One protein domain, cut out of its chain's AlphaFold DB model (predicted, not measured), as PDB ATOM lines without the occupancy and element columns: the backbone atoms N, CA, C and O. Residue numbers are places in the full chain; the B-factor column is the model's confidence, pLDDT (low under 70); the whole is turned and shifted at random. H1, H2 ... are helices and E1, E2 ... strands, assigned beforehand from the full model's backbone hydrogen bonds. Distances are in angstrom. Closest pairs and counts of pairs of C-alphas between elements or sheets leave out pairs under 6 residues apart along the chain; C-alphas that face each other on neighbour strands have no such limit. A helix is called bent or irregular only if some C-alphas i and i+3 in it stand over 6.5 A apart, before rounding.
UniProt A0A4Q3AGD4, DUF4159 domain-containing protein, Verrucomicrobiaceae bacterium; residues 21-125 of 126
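This is residues 21 to 125 of the 126 residues of the protein "DUF4159 domain-containing protein" of Verrucomicrobiaceae bacterium (UniProt A0A4Q3AGD4). A long bent helix, H3, runs along an elongated body; the hairpin E2-E3 with short E1 lies toward its last residues, H1 and H2 by its first arm. The printed part has 105 residues, under half in named elements, ordered E1 H1 E2 E3 H2 H3; the sheet E1-E2-E3 is antiparallel, the class mixed. It is compact, radius of gyration of the C-alphas 14.2 A, spanning 46 by 27 by 21 A.

E1, residues 23 to 25, is antiparallel to E2, residues 69 to 74; N 24 and O 72, 2.9 A apart, are within hydrogen-bond range. E2 and E3, residues 80 to 86, form a hairpin; N 71 and O 84 are within hydrogen-bond range at 2.9 A. H3, residues 101 to 125, was assigned as one helix by its hydrogen bonds but is bent, C-alphas 110 and 113 being 6.9 A apart; its arms are H3a, residues 101 to 110, irregular with C-alphas 106 and 109 6.7 A apart, and H3b, residues 113 to 125. H1, residues 48 to 54, only just touches H3a, with 3 pairs of C-alphas within 8 A, the closest Ala 51 and Tyr 103, 6.8 A. H2, residues 92 to 95, touches H3a, closest C-alphas Gly 93 and Ser 108, 4.6 A. H3b only grazes the sheet with residues 119 to 123. O i to N i+4 pairs are within hydrogen-bond range throughout H1 and H3b and in 4 of 6 in H3a; H2 is too short for one.

E1 begins at C-alpha 23 (306.100, 259.734, 289.116); E2 and E3 each measure 16.4 A. H3b, 18.1 A, ends at C-alpha 125 (308.836, 253.059, 268.806).

The farthest C-alphas, Tyr 56 and Thr 76, are 46.8 A apart. The printed part has no cut; the links E1 to H1 and H1 to E2 are long. No printed residue is under 70 in pLDDT.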
ATOM      1  N   LEU A  21     310.620 265.798 288.196       85.00
ATOM      2  CA  LEU A  21     309.651 265.103 287.338       85.00
ATOM      3  C   LEU A  21     308.701 264.226 288.169       85.00
ATOM      4  O   LEU A  21     309.181 263.410 288.955       85.00
ATOM      5  N   PRO A  22     307.370 264.339 288.039       88.81
ATOM      6  CA  PRO A  22     306.448 263.520 288.817       88.81
ATOM      7  C   PRO A  22     306.519 262.048 288.394       88.81
ATOM      8  O   PRO A  22     306.697 261.731 287.219       88.81
ATOM      9  N   ILE A  23     306.344 261.155 289.368       90.44
ATOM     10  CA  ILE A  23     306.100 259.734 289.116       90.44
ATOM     11  C   ILE A  23     304.592 259.571 288.942       90.44
ATOM     12  O   ILE A  23     303.828 260.036 289.788       90.44
ATOM     13  N   LYS A  24     304.168 258.936 287.853       93.94
ATOM     14  CA  LYS A  24     302.758 258.652 287.573       93.94
ATOM     15  C   LYS A  24     302.558 257.153 287.479       93.94
ATOM     16  O   LYS A  24     303.394 256.476 286.893       93.94
ATOM     17  N   GLU A  25     301.486 256.630 288.053       95.00
ATOM     18  CA  GLU A  25     301.106 255.241 287.803       95.00
ATOM     19  C   GLU A  25     300.669 255.069 286.344       95.00
ATOM     20  O   GLU A  25     300.067 255.965 285.751       95.00
ATOM     21  N   LEU A  26     301.060 253.943 285.753       95.75
ATOM     22  CA  LEU A  26     300.657 253.523 284.422       95.75
ATOM     23  C   LEU A  26     299.464 252.587 284.573       95.75
ATOM     24  O   LEU A  26     299.550 251.551 285.243       95.75
ATOM     25  N   GLU A  27     298.361 252.953 283.936       96.44
ATOM     26  CA  GLU A  27     297.193 252.090 283.833       96.44
ATOM     27  C   GLU A  27     297.342 251.081 282.697       96.44
ATOM     28  O   GLU A  27     298.180 251.233 281.809       96.44
ATOM     29  N   LEU A  28     296.557 250.002 282.760       96.25
ATOM     30  CA  LEU A  28     296.666 248.872 281.830       96.25
ATOM     31  C   LEU A  28     296.368 249.261 280.368       96.25
ATOM     32  O   LEU A  28     296.791 248.570 279.446       96.25
ATOM     33  N   ASP A  29     295.660 250.369 280.153       96.75
ATOM     34  CA  ASP A  29     295.394 250.947 278.835       96.75
ATOM     35  C   ASP A  29     296.617 251.649 278.215       96.75
ATOM     36  O   ASP A  29     296.617 251.939 277.017       96.75
ATOM     37  N   HIS A  30     297.681 251.887 278.989       96.69
ATOM     38  CA  HIS A  30     298.910 252.478 278.476       96.69
ATOM     39  C   HIS A  30     299.543 251.558 277.410       96.69
ATOM     40  O   HIS A  30     299.716 250.361 277.663       96.69
ATOM     41  N   PRO A  31     299.993 252.084 276.249       96.31
ATOM     42  CA  PRO A  31     300.464 251.250 275.135       96.31
ATOM     43  C   PRO A  31     301.638 250.321 275.474       96.31
ATOM     44  O   PRO A  31     301.834 249.298 274.821       96.31
ATOM     45  N   ILE A  32     302.405 250.625 276.525       96.56
ATOM     46  CA  ILE A  32     303.479 249.750 277.027       96.56
ATOM     47  C   ILE A  32     302.988 248.356 277.449       96.56
ATOM     48  O   ILE A  32     303.772 247.418 277.452       96.56
ATOM     49  N   PHE A  33     301.707 248.191 277.784       97.44
ATOM     50  CA  PHE A  33     301.133 246.886 278.123       97.44
ATOM     51  C   PHE A  33     300.597 246.129 276.904       97.44
ATOM     52  O   PHE A  33     300.162 244.990 277.037       97.44
ATOM     53  N   SER A  34     300.624 246.730 275.714       97.44
ATOM     54  CA  SER A  34     300.009 246.168 274.506       97.44
ATOM     55  C   SER A  34     300.812 246.389 273.220       97.44
ATOM     56  O   SER A  34     300.296 246.139 272.135       97.44
ATOM     57  N   THR A  35     302.078 246.817 273.320       95.88
ATOM     58  CA  THR A  35     302.908 247.199 272.160       95.88
ATOM     59  C   THR A  35     303.144 246.042 271.185       95.88
ATOM     60  O   THR A  35     303.009 246.223 269.978       95.88
ATOM     61  N   VAL A  36     303.501 244.858 271.690       97.56
ATOM     62  CA  VAL A  36     303.673 243.627 270.896       97.56
ATOM     63  C   VAL A  36     302.693 242.567 271.370       97.56
ATOM     64  O   VAL A  36     301.961 241.982 270.575       97.56
ATOM     65  N   PHE A  37     302.663 242.342 272.681       97.75
ATOM     66  CA  PHE A  37     301.785 241.381 273.326       97.75
ATOM     67  C   PHE A  37     300.719 242.115 274.139       97.75
ATOM     68  O   PHE A  37     301.075 242.884 275.033       97.75
ATOM     69  N   PRO A  38     299.421 241.888 273.874       97.06
ATOM     70  CA  PRO A  38     298.349 242.506 274.643       97.06
ATOM     71  C   PRO A  38     298.219 241.845 276.021       97.06
ATOM     72  O   PRO A  38     297.693 240.735 276.149       97.06
ATOM     73  N   LEU A  39     298.675 242.539 277.061       96.88
ATOM     74  CA  LEU A  39     298.531 242.105 278.446       96.88
ATOM     75  C   LEU A  39     297.146 242.459 278.988       96.88
ATOM     76  O   LEU A  39     296.642 243.564 278.807       96.88
ATOM     77  N   LYS A  40     296.533 241.504 279.690       96.00
ATOM     78  CA  LYS A  40     295.204 241.661 280.309       96.00
ATOM     79  C   LYS A  40     295.260 242.054 281.785       96.00
ATOM     80  O   LYS A  40     294.226 242.343 282.375       96.00
ATOM     81  N   VAL A  41     296.449 242.024 282.380       94.94
ATOM     82  CA  VAL A  41     296.712 242.345 283.787       94.94
ATOM     83  C   VAL A  41     298.083 243.006 283.902       94.94
ATOM     84  O   VAL A  41     298.943 242.770 283.053       94.94
ATOM     85  N   LYS A  42     298.305 243.803 284.958       95.12
ATOM     86  CA  LYS A  42     299.643 244.296 285.323       95.12
ATOM     87  C   LYS A  42     300.470 243.086 285.803       95.12
ATOM     88  O   LYS A  42     300.093 242.487 286.810       95.12
ATOM     89  N   PRO A  43     301.548 242.681 285.107       94.88
ATOM     90  CA  PRO A  43     302.241 241.433 285.423       94.88
ATOM     91  C   PRO A  43     302.931 241.479 286.786       94.88
ATOM     92  O   PRO A  43     303.776 242.348 287.022       94.88
ATOM     93  N   GLN A  44     302.606 240.522 287.656       93.50
ATOM     94  CA  GLN A  44     303.292 240.298 288.925       93.50
ATOM     95  C   GLN A  44     304.108 239.008 288.845       93.50
ATOM     96  O   GLN A  44     303.543 237.924 288.734       93.50
ATOM     97  N   ILE A  45     305.432 239.143 288.884       94.06
ATOM     98  CA  ILE A  45     306.373 238.030 288.851       94.06
ATOM     99  C   ILE A  45     306.976 237.886 290.258       94.06
ATOM    100  O   ILE A  45     307.572 238.848 290.753       94.06
ATOM    101  N   PRO A  46     306.794 236.739 290.935       93.12
ATOM    102  CA  PRO A  46     307.509 236.421 292.166       93.12
ATOM    103  C   PRO A  46     308.965 236.052 291.899       93.12
ATOM    104  O   PRO A  46     309.284 235.473 290.856       93.12
ATOM    105  N   ALA A  47     309.807 236.228 292.917       91.81
ATOM    106  CA  ALA A  47     311.063 235.496 292.982       91.81
ATOM    107  C   ALA A  47     310.796 233.982 292.994       91.81
ATOM    108  O   ALA A  47     309.796 233.527 293.572       91.81
ATOM    109  N   ILE A  48     311.679 233.184 292.393       92.38
ATOM    110  CA  ILE A  48     311.409 231.748 292.181       92.38
ATOM    111  C   ILE A  48     311.100 230.984 293.478       92.38
ATOM    112  O   ILE A  48     310.158 230.197 293.529       92.38
ATOM    113  N   GLU A  49     311.796 231.284 294.574       91.75
ATOM    114  CA  GLU A  49     311.553 230.653 295.881       91.75
ATOM    115  C   GLU A  49     310.132 230.913 296.404       91.75
ATOM    116  O   GLU A  49     309.488 230.041 296.999       91.75
ATOM    117  N   THR A  50     309.621 232.123 296.169       91.75
ATOM    118  CA  THR A  50     308.255 232.508 296.531       91.75
ATOM    119  C   THR A  50     307.249 231.819 295.615       91.75
ATOM    120  O   THR A  50     306.231 231.323 296.096       91.75
ATOM    121  N   ALA A  51     307.563 231.688 294.327       92.44
ATOM    122  CA  ALA A  51     306.739 230.964 293.367       92.44
ATOM    123  C   ALA A  51     306.579 229.480 293.729       92.44
ATOM    124  O   ALA A  51     305.462 228.960 293.761       92.44
ATOM    125  N   LEU A  52     307.683 228.802 294.055       93.00
ATOM    126  CA  LEU A  52     307.687 227.380 294.399       93.00
ATOM    127  C   LEU A  52     306.960 227.111 295.720       93.00
ATOM    128  O   LEU A  52     306.195 226.150 295.820       93.00
ATOM    129  N   ARG A  53     307.122 227.991 296.717       93.00
ATOM    130  CA  ARG A  53     306.360 227.926 297.974       93.00
ATOM    131  C   ARG A  53     304.869 228.193 297.758       93.00
ATOM    132  O   ARG A  53     304.032 227.540 298.377       93.00
ATOM    133  N   GLY A  54     304.554 229.147 296.885       91.12
ATOM    134  CA  GLY A  54     303.198 229.560 296.535       91.12
ATOM    135  C   GLY A  54     302.451 228.576 295.638       91.12
ATOM    136  O   GLY A  54     301.228 228.635 295.564       91.12
ATOM    137  N   ARG A  55     303.152 227.641 294.985       91.81
ATOM    138  CA  ARG A  55     302.607 226.733 293.960       91.81
ATOM    139  C   ARG A  55     301.316 226.019 294.364       91.81
ATOM    140  O   ARG A  55     300.450 225.817 293.520       91.81
ATOM    141  N   TYR A  56     301.182 225.646 295.636       88.94
ATOM    142  CA  TYR A  56     300.009 224.925 296.148       88.94
ATOM    143  C   TYR A  56     299.012 225.811 296.904       88.94
ATOM    144  O   TYR A  56     297.898 225.375 297.175       88.94
ATOM    145  N   THR A  57     299.395 227.039 297.257       88.88
ATOM    146  CA  THR A  57     298.550 227.980 298.012       88.88
ATOM    147  C   THR A  57     297.982 229.099 297.141       88.88
ATOM    148  O   THR A  57     297.033 229.757 297.554       88.88
ATOM    149  N   GLY A  58     298.553 229.330 295.954       86.19
ATOM    150  CA  GLY A  58     298.224 230.450 295.068       86.19
ATOM    151  C   GLY A  58     298.779 231.799 295.536       86.19
ATOM    152  O   GLY A  58     298.465 232.824 294.937       86.19
ATOM    153  N   VAL A  59     299.586 231.821 296.603       85.19
ATOM    154  CA  VAL A  59     300.153 233.055 297.161       85.19
ATOM    155  C   VAL A  59     301.529 233.293 296.552       85.19
ATOM    156  O   VAL A  59     302.509 232.662 296.946       85.19
ATOM    157  N   PHE A  60     301.591 234.221 295.600       86.44
ATOM    158  CA  PHE A  60     302.791 234.524 294.811       86.44
ATOM    159  C   PHE A  60     303.368 235.915 295.098       86.44
ATOM    160  O   PHE A  60     304.113 236.460 294.296       86.44
ATOM    161  N   TRP A  61     303.021 236.524 296.227       79.62
ATOM    162  CA  TRP A  61     303.567 237.819 296.625       79.62
ATOM    163  C   TRP A  61     304.322 237.720 297.942       79.62
ATOM    164  O   TRP A  61     303.983 236.948 298.842       79.62
ATOM    165  N   GLU A  62     305.353 238.545 298.072       75.44
ATOM    166  CA  GLU A  62     306.175 238.593 299.273       75.44
ATOM    167  C   GLU A  62     305.660 239.641 300.252       75.44
ATOM    168  O   GLU A  62     305.313 240.753 299.866       75.44
ATOM    169  N   LYS A  63     305.655 239.315 301.550       75.19
ATOM    170  CA  LYS A  63     305.434 240.285 302.644       75.19
ATOM    171  C   LYS A  63     304.157 241.138 302.495       75.19
ATOM    172  O   LYS A  63     304.138 242.287 302.925       75.19
ATOM    173  N   GLY A  64     303.098 240.584 301.899       73.94
ATOM    174  CA  GLY A  64     301.832 241.298 301.682       73.94
ATOM    175  C   GLY A  64     301.838 242.287 300.511       73.94
ATOM    176  O   GLY A  64     300.901 243.065 300.384       73.94
ATOM    177  N   ALA A  65     302.864 242.263 299.654       79.50
ATOM    178  CA  ALA A  65     302.972 243.083 298.448       79.50
ATOM    179  C   ALA A  65     302.114 242.530 297.290       79.50
ATOM    180  O   ALA A  65     302.618 242.254 296.202       79.50
ATOM    181  N   GLU A  66     300.828 242.301 297.548       82.31
ATOM    182  CA  GLU A  66     299.870 241.837 296.542       82.31
ATOM    183  C   GLU A  66     299.622 242.939 295.502       82.31
ATOM    184  O   GLU A  66     299.392 244.096 295.857       82.31
ATOM    185  N   GLY A  67     299.684 242.584 294.219       86.31
ATOM    186  CA  GLY A  67     299.529 243.519 293.110       86.31
ATOM    187  C   GLY A  67     300.842 244.173 292.671       86.31
ATOM    188  O   GLY A  67     301.583 244.765 293.461       86.31
ATOM    189  N   ALA A  68     301.109 244.093 291.365       91.62
ATOM    190  CA  ALA A  68     302.196 244.818 290.722       91.62
ATOM    191  C   ALA A  68     301.755 246.229 290.321       91.62
ATOM    192  O   ALA A  68     300.712 246.412 289.685       91.62
ATOM    193  N   HIS A  69     302.604 247.210 290.617       92.19
ATOM    194  CA  HIS A  69     302.408 248.594 290.204       92.19
ATOM    195  C   HIS A  69     303.519 249.012 289.254       92.19
ATOM    196  O   HIS A  69     304.700 248.756 289.484       92.19
ATOM    197  N   TYR A  70     303.132 249.670 288.172       94.12
ATOM    198  CA  TYR A  70     304.061 250.166 287.173       94.12
ATOM    199  C   TYR A  70     303.947 251.672 287.139       94.12
ATOM    200  O   TYR A  70     302.851 252.207 286.992       94.12
ATOM    201  N   HIS A  71     305.073 252.358 287.259       93.88
ATOM    202  CA  HIS A  71     305.091 253.810 287.236       93.88
ATOM    203  C   HIS A  71     305.994 254.343 286.141       93.88
ATOM    204  O   HIS A  71     307.028 253.761 285.830       93.88
ATOM    205  N   GLY A  72     305.603 255.485 285.593       93.00
ATOM    206  CA  GLY A  72     306.328 256.213 284.577       93.00
ATOM    207  C   GLY A  72     306.823 257.566 285.060       93.00
ATOM    208  O   GLY A  72     306.147 258.268 285.816       93.00
ATOM    209  N   ILE A  73     307.990 257.960 284.562       92.50
ATOM    210  CA  ILE A  73     308.429 259.359 284.530       92.50
ATOM    211  C   ILE A  73     308.437 259.787 283.070       92.50
ATOM    212  O   ILE A  73     308.970 259.064 282.232       92.50
ATOM    213  N   PHE A  74     307.862 260.947 282.778       91.69
ATOM    214  CA  PHE A  74     307.663 261.432 281.415       91.69
ATOM    215  C   PHE A  74     308.433 262.727 281.169       91.69
ATOM    216  O   PHE A  74     308.604 263.536 282.085       91.69
ATOM    217  N   ASP A  75     308.865 262.934 279.929       89.69
ATOM    218  CA  ASP A  75     309.432 264.207 279.493       89.69
ATOM    219  C   ASP A  75     308.344 265.264 279.216       89.69
ATOM    220  O   ASP A  75     307.139 265.018 279.319       89.69
ATOM    221  N   THR A  76     308.765 266.469 278.823       88.62
ATOM    222  CA  THR A  76     307.853 267.580 278.495       88.62
ATOM    223  C   THR A  76     307.013 267.351 277.238       88.62
ATOM    224  O   THR A  76     306.045 268.074 277.020       88.62
ATOM    225  N   LYS A  77     307.358 266.357 276.413       89.94
ATOM    226  CA  LYS A  77     306.612 265.950 275.215       89.94
ATOM    227  C   LYS A  77     305.685 264.761 275.486       89.94
ATOM    228  O   LYS A  77     305.042 264.285 274.557       89.94
ATOM    229  N   GLY A  78     305.606 264.290 276.734       89.12
ATOM    230  CA  GLY A  78     304.778 263.150 277.122       89.12
ATOM    231  C   GLY A  78     305.384 261.788 276.787       89.12
ATOM    232  O   GLY A  78     304.673 260.790 276.836       89.12
ATOM    233  N   ARG A  79     306.679 261.712 276.464       91.06
ATOM    234  CA  ARG A  79     307.370 260.443 276.207       91.06
ATOM    235  C   ARG A  79     307.819 259.828 277.522       91.06
ATOM    236  O   ARG A  79     308.371 260.521 278.379       91.06
ATOM    237  N   LEU A  80     307.572 258.533 277.682       92.75
ATOM    238  CA  LEU A  80     308.004 257.783 278.856       92.75
ATOM    239  C   LEU A  80     309.534 257.697 278.853       92.75
ATOM    240  O   LEU A  80     310.110 257.264 277.867       92.75
ATOM    241  N   MET A  81     310.181 258.099 279.944       89.56
ATOM    242  CA  MET A  81     311.641 258.060 280.097       89.56
ATOM    243  C   MET A  81     312.119 256.935 281.016       89.56
ATOM    244  O   MET A  81     313.187 256.351 280.841       89.56
ATOM    245  N   VAL A  82     311.339 256.657 282.055       90.62
ATOM    246  CA  VAL A  82     311.679 255.704 283.111       90.62
ATOM    247  C   VAL A  82     310.436 254.890 283.400       90.62
ATOM    248  O   VAL A  82     309.373 255.480 283.589       90.62
ATOM    249  N   ILE A  83     310.591 253.570 283.475       92.19
ATOM    250  CA  ILE A  83     309.583 252.662 284.012       92.19
ATOM    251  C   ILE A  83     310.085 252.079 285.331       92.19
ATOM    252  O   ILE A  83     311.227 251.635 285.445       92.19
ATOM    253  N   ILE A  84     309.230 252.115 286.341       91.62
ATOM    254  CA  ILE A  84     309.477 251.565 287.667       91.62
ATOM    255  C   ILE A  84     308.515 250.402 287.843       91.62
ATOM    256  O   ILE A  84     307.303 250.607 287.859       91.62
ATOM    257  N   CYS A  85     309.063 249.201 287.978       92.00
ATOM    258  CA  CYS A  85     308.309 247.984 288.247       92.00
ATOM    259  C   CYS A  85     308.329 247.740 289.761       92.00
ATOM    260  O   CYS A  85     309.368 247.401 290.324       92.00
ATOM    261  N   GLN A  86     307.212 247.990 290.437       90.12
ATOM    262  CA  GLN A  86     307.070 247.833 291.883       90.12
ATOM    263  C   GLN A  86     306.309 246.544 292.208       90.12
ATOM    264  O   GLN A  86     305.321 246.217 291.553       90.12
ATOM    265  N   ASN A  87     306.756 245.844 293.259       89.75
ATOM    266  CA  ASN A  87     306.190 244.576 293.746       89.75
ATOM    267  C   ASN A  87     306.207 243.432 292.715       89.75
ATOM    268  O   ASN A  87     305.424 242.488 292.809       89.75
ATOM    269  N   THR A  88     307.095 243.518 291.727       90.50
ATOM    270  CA  THR A  88     307.250 242.514 290.677       90.50
ATOM    271  C   THR A  88     308.726 242.377 290.338       90.50
ATOM    272  O   THR A  88     309.418 243.384 290.172       90.50
ATOM    273  N   ASP A  89     309.203 241.139 290.265       88.44
ATOM    274  CA  ASP A  89     310.575 240.816 289.901       88.44
ATOM    275  C   ASP A  89     310.634 240.354 288.447       88.44
ATOM    276  O   ASP A  89     310.748 239.175 288.119       88.44
ATOM    277  N   LEU A  90     310.468 241.320 287.541       90.50
ATOM    278  CA  LEU A  90     310.457 241.039 286.108       90.50
ATOM    279  C   LEU A  90     311.779 240.406 285.637       90.50
ATOM    280  O   LEU A  90     311.758 239.651 284.670       90.50
ATOM    281  N   GLY A  91     312.896 240.719 286.307       90.12
ATOM    282  CA  GLY A  91     314.221 240.185 285.991       90.12
ATOM    283  C   GLY A  91     314.321 238.693 286.283       90.12
ATOM    284  O   GLY A  91     314.712 237.939 285.398       90.12
ATOM    285  N   ASP A  92     313.855 238.248 287.452       91.31
ATOM    286  CA  ASP A  92     313.860 236.825 287.828       91.31
ATOM    287  C   ASP A  92     313.118 235.951 286.800       91.31
ATOM    288  O   ASP A  92     313.573 234.861 286.451       91.31
ATOM    289  N   GLY A  93     312.032 236.468 286.215       92.88
ATOM    290  CA  GLY A  93     311.302 235.787 285.143       92.88
ATOM    291  C   GLY A  93     312.114 235.531 283.860       92.88
ATOM    292  O   GLY A  93     311.704 234.687 283.065       92.88
ATOM    293  N   TRP A  94     313.233 236.235 283.661       93.50
ATOM    294  CA  TRP A  94     314.182 236.083 282.546       93.50
ATOM    295  C   TRP A  94     315.538 235.485 282.944       93.50
ATOM    296  O   TRP A  94     316.333 235.190 282.058       93.50
ATOM    297  N   GLU A  95     315.851 235.409 284.238       94.62
ATOM    298  CA  GLU A  95     317.128 234.880 284.737       94.62
ATOM    299  C   GLU A  95     316.998 233.439 285.249       94.62
ATOM    300  O   GLU A  95     317.976 232.689 285.260       94.62
ATOM    301  N   ARG A  96     315.799 233.068 285.718       93.81
ATOM    302  CA  ARG A  96     315.509 231.819 286.441       93.81
ATOM    303  C   ARG A  96     314.550 230.902 285.675       93.81
ATOM    304  O   ARG A  96     314.090 229.894 286.211       93.81
ATOM    305  N   GLU A  97     314.225 231.219 284.425       91.38
ATOM    306  CA  GLU A  97     313.233 230.512 283.607       91.38
ATOM    307  C   GLU A  97     313.581 229.030 283.385       91.38
ATOM    308  O   GLU A  97     312.700 228.204 283.168       91.38
ATOM    309  N   GLY A  98     314.871 228.686 283.439       94.06
ATOM    310  CA  GLY A  98     315.366 227.328 283.224       94.06
ATOM    311  C   GLY A  98     315.367 226.447 284.474       94.06
ATOM    312  O   GLY A  98     315.719 225.273 284.376       94.06
ATOM    313  N   GLU A  99     315.019 226.988 285.643       95.56
ATOM    314  CA  GLU A  99     315.183 226.277 286.917       95.56
ATOM    315  C   GLU A  99     314.009 225.357 287.265       95.56
ATOM    316  O   GLU A  99     314.219 224.308 287.872       95.56
ATOM    317  N   ASP A 100     312.784 225.711 286.870       96.50
ATOM    318  CA  ASP A 100     311.594 224.894 287.116       96.50
ATOM    319  C   ASP A 100     310.538 225.071 285.999       96.50
ATOM    320  O   ASP A 100     310.161 226.201 285.675       96.50
ATOM    321  N   PRO A 101     309.993 223.977 285.425       96.44
ATOM    322  CA  PRO A 101     309.005 224.062 284.343       96.44
ATOM    323  C   PRO A 101     307.687 224.757 284.715       96.44
ATOM    324  O   PRO A 101     307.027 225.337 283.849       96.44
ATOM    325  N   PHE A 102     307.267 224.688 285.983       95.69
ATOM    326  CA  PHE A 102     306.080 225.404 286.448       95.69
ATOM    327  C   PHE A 102     306.365 226.904 286.541       95.69
ATOM    328  O   PHE A 102     305.542 227.690 286.077       95.69
ATOM    329  N   TYR A 103     307.536 227.299 287.053       96.56
ATOM    330  CA  TYR A 103     307.944 228.706 287.063       96.56
ATOM    331  C   TYR A 103     307.988 229.290 285.645       96.56
ATOM    332  O   TYR A 103     307.397 230.344 285.394       96.56
ATOM    333  N   PHE A 104     308.591 228.549 284.707       96.94
ATOM    334  CA  PHE A 104     308.633 228.917 283.295       96.94
ATOM    335  C   PHE A 104     307.232 229.175 282.731       96.94
ATOM    336  O   PHE A 104     306.953 230.247 282.197       96.94
ATOM    337  N   THR A 105     306.342 228.191 282.873       96.31
ATOM    338  CA  THR A 105     305.017 228.225 282.243       96.31
ATOM    339  C   THR A 105     304.128 229.297 282.868       96.31
ATOM    340  O   THR A 105     303.386 229.970 282.162       96.31
ATOM    341  N   GLU A 106     304.164 229.474 284.190       95.00
ATOM    342  CA  GLU A 106     303.245 230.391 284.870       95.00
ATOM    343  C   GLU A 106     303.719 231.843 284.883       95.00
ATOM    344  O   GLU A 106     302.892 232.750 284.763       95.00
ATOM    345  N   PHE A 107     305.029 232.078 284.986       96.19
ATOM    346  CA  PHE A 107     305.571 233.421 285.185       96.19
ATOM    347  C   PHE A 107     306.447 233.878 284.021       96.19
ATOM    348  O   PHE A 107     306.193 234.951 283.471       96.19
ATOM    349  N   SER A 108     307.431 233.087 283.589       96.69
ATOM    350  CA  SER A 108     308.348 233.511 282.520       96.69
ATOM    351  C   SER A 108     307.626 233.704 281.183       96.69
ATOM    352  O   SER A 108     307.575 234.816 280.654       96.69
ATOM    353  N   GLU A 109     307.002 232.643 280.669       97.25
ATOM    354  CA  GLU A 109     306.367 232.618 279.350       97.25
ATOM    355  C   GLU A 109     305.136 233.532 279.282       97.25
ATOM    356  O   GLU A 109     304.987 234.321 278.349       97.25
ATOM    357  N   LYS A 110     304.247 233.449 280.280       96.06
ATOM    358  CA  LYS A 110     302.957 234.156 280.261       96.06
ATOM    359  C   LYS A 110     303.057 235.638 280.620       96.06
ATOM    360  O   LYS A 110     302.203 236.411 280.184       96.06
ATOM    361  N   LEU A 111     304.032 236.035 281.443       96.56
ATOM    362  CA  LEU A 111     304.063 237.360 282.076       96.56
ATOM    363  C   LEU A 111     305.381 238.103 281.834       96.56
ATOM    364  O   LEU A 111     305.358 239.230 281.331       96.56
ATOM    365  N   ALA A 112     306.521 237.487 282.159       96.19
ATOM    366  CA  ALA A 112     307.811 238.167 282.135       96.19
ATOM    367  C   ALA A 112     308.278 238.492 280.713       96.19
ATOM    368  O   ALA A 112     308.658 239.634 280.430       96.19
ATOM    369  N   TYR A 113     308.209 237.519 279.803       96.75
ATOM    370  CA  TYR A 113     308.607 237.706 278.411       96.75
ATOM    371  C   TYR A 113     307.729 238.729 277.685       96.75
ATOM    372  O   TYR A 113     308.288 239.693 277.154       96.75
ATOM    373  N   PRO A 114     306.384 238.629 277.706       97.50
ATOM    374  CA  PRO A 114     305.528 239.617 277.058       97.50
ATOM    375  C   PRO A 114     305.782 241.047 277.543       97.50
ATOM    376  O   PRO A 114     305.900 241.962 276.728       97.50
ATOM    377  N   MET A 115     305.920 241.246 278.859       97.19
ATOM    378  CA  MET A 115     306.159 242.575 279.417       97.19
ATOM    379  C   MET A 115     307.556 243.098 279.086       97.19
ATOM    380  O   MET A 115     307.691 244.240 278.653       97.19
ATOM    381  N   GLY A 116     308.594 242.272 279.245       95.38
ATOM    382  CA  GLY A 116     309.968 242.650 278.911       95.38
ATOM    383  C   GLY A 116     310.113 243.032 277.437       95.38
ATOM    384  O   GLY A 116     310.669 244.084 277.119       95.38
ATOM    385  N   ILE A 117     309.528 242.238 276.534       96.75
ATOM    386  CA  ILE A 117     309.536 242.518 275.093       96.75
ATOM    387  C   ILE A 117     308.763 243.803 274.788       96.75
ATOM    388  O   ILE A 117     309.267 244.648 274.046       96.75
ATOM    389  N   ASN A 118     307.584 243.997 275.384       96.94
ATOM    390  CA  ASN A 118     306.834 245.235 275.210       96.94
ATOM    391  C   ASN A 118     307.642 246.465 275.643       96.94
ATOM    392  O   ASN A 118     307.665 247.443 274.905       96.94
ATOM    393  N   ILE A 119     308.336 246.422 276.789       95.44
ATOM    394  CA  ILE A 119     309.174 247.538 277.270       95.44
ATOM    395  C   ILE A 119     310.269 247.869 276.250       95.44
ATOM    396  O   ILE A 119     310.460 249.039 275.903       95.44
ATOM    397  N   VAL A 120     310.976 246.850 275.754       94.62
ATOM    398  CA  VAL A 120     312.066 247.040 274.789       94.62
ATOM    399  C   VAL A 120     311.526 247.611 273.480       94.62
ATOM    400  O   VAL A 120     312.046 248.613 272.993       94.62
ATOM    401  N   VAL A 121     310.451 247.051 272.927       95.88
ATOM    402  CA  VAL A 121     309.882 247.549 271.664       95.88
ATOM    403  C   VAL A 121     309.265 248.934 271.822       95.88
ATOM    404  O   VAL A 121     309.477 249.790 270.963       95.88
ATOM    405  N   TYR A 122     308.579 249.206 272.933       95.38
ATOM    406  CA  TYR A 122     308.049 250.530 273.243       95.38
ATOM    407  C   TYR A 122     309.168 251.578 273.221       95.38
ATOM    408  O   TYR A 122     309.030 252.605 272.561       95.38
ATOM    409  N   SER A 123     310.322 251.277 273.835       92.31
ATOM    410  CA  SER A 123     311.475 252.191 273.874       92.31
ATOM    411  C   SER A 123     312.061 252.557 272.508       92.31
ATOM    412  O   SER A 123     312.756 253.564 272.381       92.31
ATOM    413  N   MET A 124     311.801 251.732 271.493       92.00
ATOM    414  CA  MET A 124     312.282 251.933 270.128       92.00
ATOM    415  C   MET A 124     311.235 252.588 269.219       92.00
ATOM    416  O   MET A 124     311.570 252.974 268.101       92.00
ATOM    417  N   THR A 125     309.980 252.692 269.662       91.31
ATOM    418  CA  THR A 125     308.836 253.059 268.806       91.31
ATOM    419  C   THR A 125     308.094 254.322 269.248       91.31
ATOM    420  O   THR A 125     307.331 254.859 268.446       91.31
TER     421      THR A 125